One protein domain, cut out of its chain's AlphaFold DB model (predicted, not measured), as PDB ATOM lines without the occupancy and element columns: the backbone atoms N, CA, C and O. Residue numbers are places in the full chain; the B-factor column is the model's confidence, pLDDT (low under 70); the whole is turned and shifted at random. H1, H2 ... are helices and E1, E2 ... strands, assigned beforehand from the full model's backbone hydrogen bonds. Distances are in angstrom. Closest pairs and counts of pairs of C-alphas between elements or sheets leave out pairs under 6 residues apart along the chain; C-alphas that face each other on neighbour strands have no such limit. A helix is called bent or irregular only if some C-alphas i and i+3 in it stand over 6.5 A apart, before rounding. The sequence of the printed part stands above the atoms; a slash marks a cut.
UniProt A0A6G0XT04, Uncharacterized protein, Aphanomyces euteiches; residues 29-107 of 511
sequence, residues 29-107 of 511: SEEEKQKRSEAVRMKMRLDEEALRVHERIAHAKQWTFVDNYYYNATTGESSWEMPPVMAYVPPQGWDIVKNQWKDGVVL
ATOM      1  N   SER A  29      -5.283  27.142 -25.112       70.19
ATOM      2  CA  SER A  29      -5.981  25.878 -24.876       70.19
ATOM      3  C   SER A  29      -6.824  26.001 -23.599       70.19
ATOM      4  O   SER A  29      -6.454  26.743 -22.684       70.19
ATOM      5  N   GLU A  30      -7.950  25.291 -23.504       72.44
ATOM      6  CA  GLU A  30      -8.777  25.285 -22.284       72.44
ATOM      7  C   GLU A  30      -7.943  24.930 -21.038       72.44
ATOM      8  O   GLU A  30      -8.119  25.530 -19.979       72.44
ATOM      9  N   GLU A  31      -6.922  24.083 -21.193       74.62
ATOM     10  CA  GLU A  31      -5.948  23.769 -20.141       74.62
ATOM     11  C   GLU A  31      -5.083  24.973 -19.725       74.62
ATOM     12  O   GLU A  31      -4.758  25.151 -18.552       74.62
ATOM     13  N   GLU A  32      -4.693  25.833 -20.669       74.88
ATOM     14  CA  GLU A  32      -3.908  27.039 -20.385       74.88
ATOM     15  C   GLU A  32      -4.775  28.133 -19.749       74.88
ATOM     16  O   GLU A  32      -4.298  28.880 -18.889       74.88
ATOM     17  N   LYS A  33      -6.057  28.216 -20.130       76.31
ATOM     18  CA  LYS A  33      -7.037  29.094 -19.474       76.31
ATOM     19  C   LYS A  33      -7.291  28.652 -18.035       76.31
ATOM     20  O   LYS A  33      -7.273  29.500 -17.143       76.31
ATOM     21  N   GLN A  34      -7.454  27.349 -17.801       76.38
ATOM     22  CA  GLN A  34      -7.607  26.785 -16.459       76.38
ATOM     23  C   GLN A  34      -6.376  27.072 -15.596       76.38
ATOM     24  O   GLN A  34      -6.523  27.718 -14.559       76.38
ATOM     25  N   LYS A  35      -5.163  26.770 -16.079       78.75
ATOM     26  CA  LYS A  35      -3.905  27.076 -15.367       78.75
ATOM     27  C   LYS A  35      -3.750  28.562 -15.037       78.75
ATOM     28  O   LYS A  35      -3.312  28.912 -13.944       78.75
ATOM     29  N   ARG A  36      -4.135  29.463 -15.950       77.38
ATOM     30  CA  ARG A  36      -4.138  30.911 -15.675       77.38
ATOM     31  C   ARG A  36      -5.175  31.293 -14.623       77.38
ATOM     32  O   ARG A  36      -4.868  32.098 -13.751       77.38
ATOM     33  N   SER A  37      -6.379  30.729 -14.687       73.56
ATOM     34  CA  SER A  37      -7.432  31.001 -13.703       73.56
ATOM     35  C   SER A  37      -7.056  30.502 -12.302       73.56
ATOM     36  O   SER A  37      -7.297  31.194 -11.315       73.56
ATOM     37  N   GLU A  38      -6.389  29.352 -12.216       78.88
ATOM     38  CA  GLU A  38      -5.861  28.782 -10.977       78.88
ATOM     39  C   GLU A  38      -4.709  29.622 -10.427       78.88
ATOM     40  O   GLU A  38      -4.714  29.946  -9.244       78.88
ATOM     41  N   ALA A  39      -3.784  30.074 -11.280       78.62
ATOM     42  CA  ALA A  39      -2.712  30.984 -10.881       78.62
ATOM     43  C   ALA A  39      -3.251  32.325 -10.347       78.62
ATOM     44  O   ALA A  39      -2.745  32.843  -9.353       78.62
ATOM     45  N   VAL A  40      -4.308  32.875 -10.959       79.19
ATOM     46  CA  VAL A  40      -4.969  34.099 -10.474       79.19
ATOM     47  C   VAL A  40      -5.659  33.855  -9.131       79.19
ATOM     48  O   VAL A  40      -5.490  34.653  -8.214       79.19
ATOM     49  N   ARG A  41      -6.386  32.741  -8.974       79.38
ATOM     50  CA  ARG A  41      -7.007  32.364  -7.691       79.38
ATOM     51  C   ARG A  41      -5.968  32.170  -6.589       79.38
ATOM     52  O   ARG A  41      -6.173  32.628  -5.471       79.38
ATOM     53  N   MET A  42      -4.852  31.524  -6.912       77.88
ATOM     54  CA  MET A  42      -3.735  31.307  -5.997       77.88
ATOM     55  C   MET A  42      -3.118  32.638  -5.559       77.88
ATOM     56  O   MET A  42      -2.918  32.862  -4.369       77.88
ATOM     57  N   LYS A  43      -2.899  33.560  -6.503       82.44
ATOM     58  CA  LYS A  43      -2.403  34.902  -6.197       82.44
ATOM     59  C   LYS A  43      -3.348  35.672  -5.267       82.44
ATOM     60  O   LYS A  43      -2.886  36.213  -4.273       82.44
ATOM     61  N   MET A  44      -4.657  35.649  -5.532       79.44
ATOM     62  CA  MET A  44      -5.647  36.311  -4.668       79.44
ATOM     63  C   MET A  44      -5.606  35.766  -3.232       79.44
ATOM     64  O   MET A  44      -5.621  36.542  -2.284       79.44
ATOM     65  N   ARG A  45      -5.466  34.445  -3.055       80.50
ATOM     66  CA  ARG A  45      -5.322  33.838  -1.719       80.50
ATOM     67  C   ARG A  45      -4.027  34.248  -1.015       80.50
ATOM     68  O   ARG A  45      -4.048  34.505   0.185       80.50
ATOM     69  N   LEU A  46      -2.910  34.315  -1.742       81.50
ATOM     70  CA  LEU A  46      -1.641  34.808  -1.193       81.50
ATOM     71  C   LEU A  46      -1.765  36.261  -0.732       81.50
ATOM     72  O   LEU A  46      -1.266  36.591   0.341       81.50
ATOM     73  N   ASP A  47      -2.449  37.106  -1.501       81.56
ATOM     74  CA  ASP A  47      -2.679  38.507  -1.146       81.56
ATOM     75  C   ASP A  47      -3.573  38.629   0.110       81.56
ATOM     76  O   ASP A  47      -3.263  39.401   1.019       81.56
ATOM     77  N   GLU A  48      -4.627  37.813   0.233       81.12
ATOM     78  CA  GLU A  48      -5.476  37.750   1.436       81.12
ATOM     79  C   GLU A  48      -4.703  37.300   2.685       81.12
ATOM     80  O   GLU A  48      -4.830  37.894   3.760       81.12
ATOM     81  N   GLU A  49      -3.880  36.257   2.570       81.94
ATOM     82  CA  GLU A  49      -3.050  35.814   3.689       81.94
ATOM     83  C   GLU A  49      -1.943  36.810   4.021       81.94
ATOM     84  O   GLU A  49      -1.643  37.010   5.199       81.94
ATOM     85  N   ALA A  50      -1.382  37.489   3.016       82.44
ATOM     86  CA  ALA A  50      -0.411  38.548   3.237       82.44
ATOM     87  C   ALA A  50      -1.001  39.630   4.145       82.44
ATOM     88  O   ALA A  50      -0.337  40.027   5.101       82.44
ATOM     89  N   LEU A  51      -2.246  40.059   3.920       83.62
ATOM     90  CA  LEU A  51      -2.920  41.031   4.790       83.62
ATOM     91  C   LEU A  51      -3.007  40.539   6.241       83.62
ATOM     92  O   LEU A  51      -2.648  41.270   7.161       83.62
ATOM     93  N   ARG A  52      -3.368  39.270   6.456       82.25
ATOM     94  CA  ARG A  52      -3.424  38.681   7.806       82.25
ATOM     95  C   ARG A  52      -2.053  38.636   8.485       82.25
ATOM     96  O   ARG A  52      -1.950  38.877   9.686       82.25
ATOM     97  N   VAL A  53      -0.992  38.325   7.735       82.69
ATOM     98  CA  VAL A  53       0.392  38.350   8.243       82.69
ATOM     99  C   VAL A  53       0.784  39.781   8.630       82.69
ATOM    100  O   VAL A  53       1.335  39.989   9.712       82.69
ATOM    101  N   HIS A  54       0.443  40.776   7.804       82.56
ATOM    102  CA  HIS A  54       0.685  42.192   8.095       82.56
ATOM    103  C   HIS A  54      -0.017  42.645   9.378       82.56
ATOM    104  O   HIS A  54       0.620  43.256  10.235       82.56
ATOM    105  N   GLU A  55      -1.301  42.322   9.533       83.12
ATOM    106  CA  GLU A  55      -2.090  42.664  10.720       83.12
ATOM    107  C   GLU A  55      -1.491  42.058  11.990       83.12
ATOM    108  O   GLU A  55      -1.326  42.749  12.995       83.12
ATOM    109  N   ARG A  56      -1.088  40.783  11.941       80.50
ATOM    110  CA  ARG A  56      -0.470  40.097  13.084       80.50
ATOM    111  C   ARG A  56       0.882  40.693  13.459       80.50
ATOM    112  O   ARG A  56       1.136  40.903  14.643       80.50
ATOM    113  N   ILE A  57       1.727  41.015  12.477       81.69
ATOM    114  CA  ILE A  57       3.015  41.682  12.718       81.69
ATOM    115  C   ILE A  57       2.794  43.090  13.288       81.69
ATOM    116  O   ILE A  57       3.508  43.504  14.200       81.69
ATOM    117  N   ALA A  58       1.811  43.832  12.776       83.00
ATOM    118  CA  ALA A  58       1.468  45.156  13.287       83.00
ATOM    119  C   ALA A  58       0.978  45.082  14.738       83.00
ATOM    120  O   ALA A  58       1.448  45.850  15.573       83.00
ATOM    121  N   HIS A  59       0.109  44.120  15.056       79.62
ATOM    122  CA  HIS A  59      -0.381  43.895  16.412       79.62
ATOM    123  C   HIS A  59       0.748  43.463  17.361       79.62
ATOM    124  O   HIS A  59       0.831  43.959  18.477       79.62
ATOM    125  N   ALA A  60       1.680  42.614  16.913       81.00
ATOM    126  CA  ALA A  60       2.854  42.225  17.699       81.00
ATOM    127  C   ALA A  60       3.751  43.426  18.049       81.00
ATOM    128  O   ALA A  60       4.210  43.540  19.182       81.00
ATOM    129  N   LYS A  61       3.953  44.356  17.103       81.75
ATOM    130  CA  LYS A  61       4.757  45.580  17.299       81.75
ATOM    131  C   LYS A  61       4.163  46.567  18.305       81.75
ATOM    132  O   LYS A  61       4.879  47.454  18.759       81.75
ATOM    133  N   GLN A  62       2.876  46.452  18.629       84.44
ATOM    134  CA  GLN A  62       2.233  47.315  19.625       84.44
ATOM    135  C   GLN A  62       2.662  46.970  21.054       84.44
ATOM    136  O   GLN A  62       2.537  47.814  21.941       84.44
ATOM    137  N   TRP A  63       3.178  45.758  21.267       83.75
ATOM    138  CA  TRP A  63       3.666  45.283  22.552       83.75
ATOM    139  C   TRP A  63       5.170  45.525  22.687       83.75
ATOM    140  O   TRP A  63       5.964  45.202  21.806       83.75
ATOM    141  N   THR A  64       5.564  46.081  23.826       84.62
ATOM    142  CA  THR A  64       6.953  46.391  24.176       84.62
ATOM    143  C   THR A  64       7.304  45.755  25.509       84.62
ATOM    144  O   THR A  64       6.473  45.706  26.411       84.62
ATOM    145  N   PHE A  65       8.525  45.246  25.636       80.75
ATOM    146  CA  PHE A  65       9.012  44.700  26.897       80.75
ATOM    147  C   PHE A  65       9.547  45.833  27.782       80.75
ATOM    148  O   PHE A  65      10.430  46.579  27.358       80.75
ATOM    149  N   VAL A  66       8.996  45.962  28.987       77.94
ATOM    150  CA  VAL A  66       9.365  46.954  30.002       77.94
ATOM    151  C   VAL A  66       9.797  46.195  31.255       77.94
ATOM    152  O   VAL A  66       8.963  45.680  31.999       77.94
ATOM    153  N   ASP A  67      11.112  46.105  31.453       78.31
ATOM    154  CA  ASP A  67      11.825  45.412  32.537       78.31
ATOM    155  C   ASP A  67      11.450  43.939  32.770       78.31
ATOM    156  O   ASP A  67      12.259  43.060  32.494       78.31
ATOM    157  N   ASN A  68      10.252  43.673  33.305       78.38
ATOM    158  CA  ASN A  68       9.753  42.350  33.695       78.38
ATOM    159  C   ASN A  68       8.340  42.041  33.165       78.38
ATOM    160  O   ASN A  68       7.798  40.980  33.472       78.38
ATOM    161  N   TYR A  69       7.719  42.947  32.405       70.25
ATOM    162  CA  TYR A  69       6.394  42.742  31.817       70.25
ATOM    163  C   TYR A  69       6.305  43.336  30.410       70.25
ATOM    164  O   TYR A  69       7.117  44.154  29.991       70.25
ATOM    165  N   TYR A  70       5.304  42.907  29.658       83.12
ATOM    166  CA  TYR A  70       4.985  43.368  28.317       83.12
ATOM    167  C   TYR A  70       3.854  44.386  28.387       83.12
ATOM    168  O   TYR A  70       2.839  44.151  29.039       83.12
ATOM    169  N   TYR A  71       4.018  45.513  27.709       77.56
ATOM    170  CA  TYR A  71       3.071  46.617  27.688       77.56
ATOM    171  C   TYR A  71       2.668  46.958  26.258       77.56
ATOM    172  O   TYR A  71       3.532  47.178  25.404       77.56
ATOM    173  N   ASN A  72       1.364  47.041  26.012       86.00
ATOM    174  CA  ASN A  72       0.814  47.541  24.766       86.00
ATOM    175  C   ASN A  72       0.544  49.044  24.879       86.00
ATOM    176  O   ASN A  72      -0.378  49.474  25.570       86.00
ATOM    177  N   ALA A  73       1.316  49.857  24.156       75.00
ATOM    178  CA  ALA A  73       1.178  51.315  24.198       75.00
ATOM    179  C   ALA A  73      -0.117  51.834  23.544       75.00
ATOM    180  O   ALA A  73      -0.527  52.963  23.805       75.00
ATOM    181  N   THR A  74      -0.755  51.022  22.696       74.50
ATOM    182  CA  THR A  74      -1.960  51.400  21.945       74.50
ATOM    183  C   THR A  74      -3.229  51.056  22.722       74.50
ATOM    184  O   THR A  74      -4.140  51.876  22.796       74.50
ATOM    185  N   THR A  75      -3.288  49.862  23.321       76.62
ATOM    186  CA  THR A  75      -4.455  49.401  24.099       76.62
ATOM    187  C   THR A  75      -4.338  49.715  25.591       76.62
ATOM    188  O   THR A  75      -5.340  49.723  26.301       76.62
ATOM    189  N   GLY A  76      -3.129  50.006  26.081       72.75
ATOM    190  CA  GLY A  76      -2.848  50.210  27.500       72.75
ATOM    191  C   GLY A  76      -2.791  48.914  28.314       72.75
ATOM    192  O   GLY A  76      -2.712  48.978  29.539       72.75
ATOM    193  N   GLU A  77      -2.833  47.753  27.658       75.25
ATOM    194  CA  GLU A  77      -2.788  46.440  28.302       75.25
ATOM    195  C   GLU A  77      -1.375  46.102  28.792       75.25
ATOM    196  O   GLU A  77      -0.376  46.440  28.154       75.25
ATOM    197  N   SER A  78      -1.282  45.395  29.918       77.62
ATOM    198  CA  SER A  78      -0.025  44.857  30.434       77.62
ATOM    199  C   SER A  78      -0.141  43.360  30.717       77.62
ATOM    200  O   SER A  78      -1.177  42.868  31.165       77.62
ATOM    201  N   SER A  79       0.927  42.621  30.428       71.00
ATOM    202  CA  SER A  79       1.018  41.176  30.623       71.00
ATOM    203  C   SER A  79       2.386  40.808  31.181       71.00
ATOM    204  O   SER A  79       3.400  41.230  30.641       71.00
ATOM    205  N   TRP A  80       2.440  40.007  32.242       74.00
ATOM    206  CA  TRP A  80       3.709  39.490  32.782       74.00
ATOM    207  C   TRP A  80       4.282  38.347  31.932       74.00
ATOM    208  O   TRP A  80       5.485  38.105  31.942       74.00
ATOM    209  N   GLU A  81       3.432  37.673  31.158       71.00
ATOM    210  CA  GLU A  81       3.825  36.653  30.187       71.00
ATOM    211  C   GLU A  81       3.903  37.258  28.787       71.00
ATOM    212  O   GLU A  81       3.136  38.169  28.459       71.00
ATOM    213  N   MET A  82       4.811  36.747  27.950       77.06
ATOM    214  CA  MET A  82       4.930  37.201  26.565       77.06
ATOM    215  C   MET A  82       3.606  36.947  25.831       77.06
ATOM    216  O   MET A  82       3.210  35.786  25.701       77.06
ATOM    217  N   PRO A  83       2.917  37.992  25.336       81.56
ATOM    218  CA  PRO A  83       1.667  37.823  24.613       81.56
ATOM    219  C   PRO A  83       1.851  36.857  23.432       81.56
ATOM    220  O   PRO A  83       2.836  36.995  22.700       81.56
ATOM    221  N   PRO A  84       0.904  35.937  23.164       75.38
ATOM    222  CA  PRO A  84       1.015  34.975  22.058       75.38
ATOM    223  C   PRO A  84       1.262  35.629  20.692       75.38
ATOM    224  O   PRO A  84       1.887  35.048  19.811       75.38
ATOM    225  N   VAL A  85       0.807  36.873  20.531       77.00
ATOM    226  CA  VAL A  85       0.998  37.682  19.322       77.00
ATOM    227  C   VAL A  85       2.470  38.069  19.122       77.00
ATOM    228  O   VAL A  85       2.927  38.134  17.988       77.00
ATOM    229  N   MET A  86       3.242  38.272  20.195       74.44
ATOM    230  CA  MET A  86       4.686  38.534  20.100       74.44
ATOM    231  C   MET A  86       5.492  37.286  19.728       74.44
ATOM    232  O   MET A  86       6.549  37.407  19.117       74.44
ATOM    233  N   ALA A  87       4.983  36.094  20.048       73.19
ATOM    234  CA  ALA A  87       5.583  34.821  19.647       73.19
ATOM    235  C   ALA A  87       5.294  34.452  18.179       73.19
ATOM    236  O   ALA A  87       5.704  33.387  17.716       73.19
ATOM    237  N   TYR A  88       4.560  35.295  17.446       75.81
ATOM    238  CA  TYR A  88       4.172  35.010  16.073       75.81
ATOM    239  C   TYR A  88       5.390  34.970  15.143       75.81
ATOM    240  O   TYR A  88       6.072  35.973  14.929       75.81
ATOM    241  N   VAL A  89       5.615  33.804  14.539       75.00
ATOM    242  CA  VAL A  89       6.600  33.609  13.474       75.00
ATOM    243  C   VAL A  89       5.860  33.600  12.131       75.00
ATOM    244  O   VAL A  89       4.904  32.832  11.980       75.00
ATOM    245  N   PRO A  90       6.262  34.435  11.153       76.69
ATOM    246  CA  PRO A  90       5.651  34.433   9.830       76.69
ATOM    247  C   PRO A  90       5.723  33.049   9.157       76.69
ATOM    248  O   PRO A  90       6.694  32.316   9.363       76.69
ATOM    249  N   PRO A  91       4.720  32.686   8.338       78.56
ATOM    250  CA  PRO A  91       4.654  31.387   7.674       78.56
ATOM    251  C   PRO A  91       5.829  31.138   6.717       78.56
ATOM    252  O   PRO A  91       6.454  32.061   6.183       78.56
ATOM    253  N   GLN A  92       6.127  29.856   6.481       74.00
ATOM    254  CA  GLN A  92       7.224  29.424   5.616       74.00
ATOM    255  C   GLN A  92       7.010  29.941   4.183       74.00
ATOM    256  O   GLN A  92       6.010  29.635   3.545       74.00
ATOM    257  N   GLY A  93       7.950  30.753   3.685       74.50
ATOM    258  CA  GLY A  93       7.829  31.433   2.388       74.50
ATOM    259  C   GLY A  93       7.612  32.947   2.482       74.50
ATOM    260  O   GLY A  93       7.757  33.627   1.468       74.50
ATOM    261  N   TRP A  94       7.356  33.492   3.675       81.62
ATOM    262  CA  TRP A  94       7.346  34.938   3.918       81.62
ATOM    263  C   TRP A  94       8.772  35.512   3.969       81.62
ATOM    264  O   TRP A  94       9.647  34.978   4.656       81.62
ATOM    265  N   ASP A  95       9.028  36.605   3.248       81.06
ATOM    266  CA  ASP A  95      10.260  37.389   3.366       81.06
ATOM    267  C   ASP A  95      10.074  38.481   4.431       81.06
ATOM    268  O   ASP A  95       9.360  39.461   4.225       81.06
ATOM    269  N   ILE A  96      10.736  38.316   5.580       77.88
ATOM    270  CA  ILE A  96      10.651  39.235   6.727       77.88
ATOM    271  C   ILE A  96      11.240  40.615   6.390       77.88
ATOM    272  O   ILE A  96      10.788  41.623   6.928       77.88
ATOM    273  N   VAL A  97      12.232  40.679   5.495       78.44
ATOM    274  CA  VAL A  97      12.927  41.929   5.152       78.44
ATOM    275  C   VAL A  97      12.110  42.741   4.153       78.44
ATOM    276  O   VAL A  97      11.992  43.956   4.293       78.44
ATOM    277  N   LYS A  98      11.534  42.073   3.149       80.25
ATOM    278  CA  LYS A  98      10.717  42.720   2.107       80.25
ATOM    279  C   LYS A  98       9.232  42.807   2.454       80.25
ATOM    280  O   LYS A  98       8.496  43.501   1.760       80.25
ATOM    281  N   ASN A  99       8.812  42.131   3.523       79.56
ATOM    282  CA  ASN A  99       7.436  42.050   4.005       79.56
ATOM    283  C   ASN A  99       6.441  41.568   2.929       79.56
ATOM    284  O   ASN A  99       5.355  42.123   2.775       79.56
ATOM    285  N   GLN A 100       6.852  40.567   2.144       84.06
ATOM    286  CA  GLN A 100       6.103  40.006   1.015       84.06
ATOM    287  C   GLN A 100       6.346  38.494   0.906       84.06
ATOM    288  O   GLN A 100       7.339  37.975   1.421       84.06
ATOM    289  N   TRP A 101       5.463  37.780   0.205       83.19
ATOM    290  CA  TRP A 101       5.699  36.383  -0.160       83.19
ATOM    291  C   TRP A 101       6.885  36.258  -1.123       83.19
ATOM    292  O   TRP A 101       7.064  37.090  -2.012       83.19
ATOM    293  N   LYS A 102       7.689  35.202  -0.968       84.69
ATOM    294  CA  LYS A 102       8.720  34.841  -1.948       84.69
ATOM    295  C   LYS A 102       8.073  34.373  -3.255       84.69
ATOM    296  O   LYS A 102       6.999  33.773  -3.251       84.69
ATOM    297  N   ASP A 103       8.765  34.603  -4.366       75.25
ATOM    298  CA  ASP A 103       8.293  34.174  -5.682       75.25
ATOM    299  C   ASP A 103       8.125  32.644  -5.734       75.25
ATOM    300  O   ASP A 103       9.038  31.893  -5.384       75.25
ATOM    301  N   GLY A 104       6.951  32.181  -6.178       71.12
ATOM    302  CA  GLY A 104       6.648  30.756  -6.372       71.12
ATOM    303  C   GLY A 104       6.063  30.013  -5.163       71.12
ATOM    304  O   GLY A 104       5.953  28.790  -5.215       71.12
ATOM    305  N   VAL A 105       5.673  30.710  -4.090       76.56
ATOM    306  CA  VAL A 105       4.987  30.094  -2.938       76.56
ATOM    307  C   VAL A 105       3.576  29.634  -3.326       76.56
ATOM    308  O   VAL A 105       2.827  30.363  -3.972       76.56
ATOM    309  N   VAL A 106       3.201  28.426  -2.903       71.62
ATOM    310  CA  VAL A 106       1.854  27.858  -3.058       71.62
ATOM    311  C   VAL A 106       1.316  27.562  -1.661       71.62
ATOM    312  O   VAL A 106       1.975  26.869  -0.889       71.62
ATOM    313  N   LEU A 107       0.134  28.089  -1.328       64.44
ATOM    314  CA  LEU A 107      -0.532  27.799  -0.056       64.44
ATOM    315  C   LEU A 107      -1.137  26.403  -0.150       64.44
ATOM    316  O   LEU A 107      -2.220  26.210  -0.704       64.44
TER     317      LEU A 107
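AT A GLANCE: This is residues 29 to 107 of the 511 residues of an uncharacterized protein of Aphanomyces euteiches (UniProt A0A6G0XT04). One long helix, H1, makes the long axis of a rod, with a small two-stranded hairpin of E1 and E2 at its far end; from there a long stretch with no named element, residues 73 to 107, folds back beside the later part of H1. The beginning of the rod, residues 29 to 38, sticks out alone. The printed part has 79 residues, with one named helix and two named strands in the order H1, E1, E2; the sheet has the order E1 - E2 and is antiparallel, and by its named elements the class is mostly helix. The whole is extended, with a radius of gyration of the C-alphas of 17.9 A, and spans 63 by 20 by 18 A.

IN THESE COORDINATES: Helix H1 runs over residues 30 to 61, from C-alpha 30 at (-8.777, 25.285, -22.284) to C-alpha 61 at (4.757, 45.580, 17.299), 46.5 A from first to last C-alpha. Strand E1 is residues 63 to 66 and measures 9.5 A. Strand E2 is residues 69 to 72, 10.2 A long, and ends with C-alpha 72 at (0.814, 47.541, 24.766). The last printed C-alpha, that of Leu 107, is at (-0.532, 27.799, -0.056).

HOW THE PARTS SIT: H1 is not bent, and in its backbone every O i to N i+4 pair is within hydrogen-bond range. A tight link of 1 residue joins H1 to E1, and a tight link of 2 residues joins E1 to E2. E1 and E2 form a hairpin of antiparallel neighbour strands, with 143 degrees between their directions. C-alphas 63 and 72 face each other at 4.3 A. N 64 and O 71 are within hydrogen-bond range at 2.8 A, and so are N 69 and O 66 at 3.0 A. H1 and E2 are apart. Beyond the named strands, residues 70 to 71 of E2 pair antiparallel with residues 78 to 79, and residues 94 to 95 pair antiparallel with residues 100 to 101.

THE WHOLE: The two C-alphas farthest apart are those of Ser 29 and Asp 67, at 63.2 A, while those of Ser 29 and Leu 107 are 25.5 A apart. Residues 29 to 38, of which 30 to 38 belong to H1, stand free; the 69 residues without them span 47 by 18 by 17 A. The printed part has no cut. The mean pLDDT of the printed part is 78.2, and residue 107 is under 70.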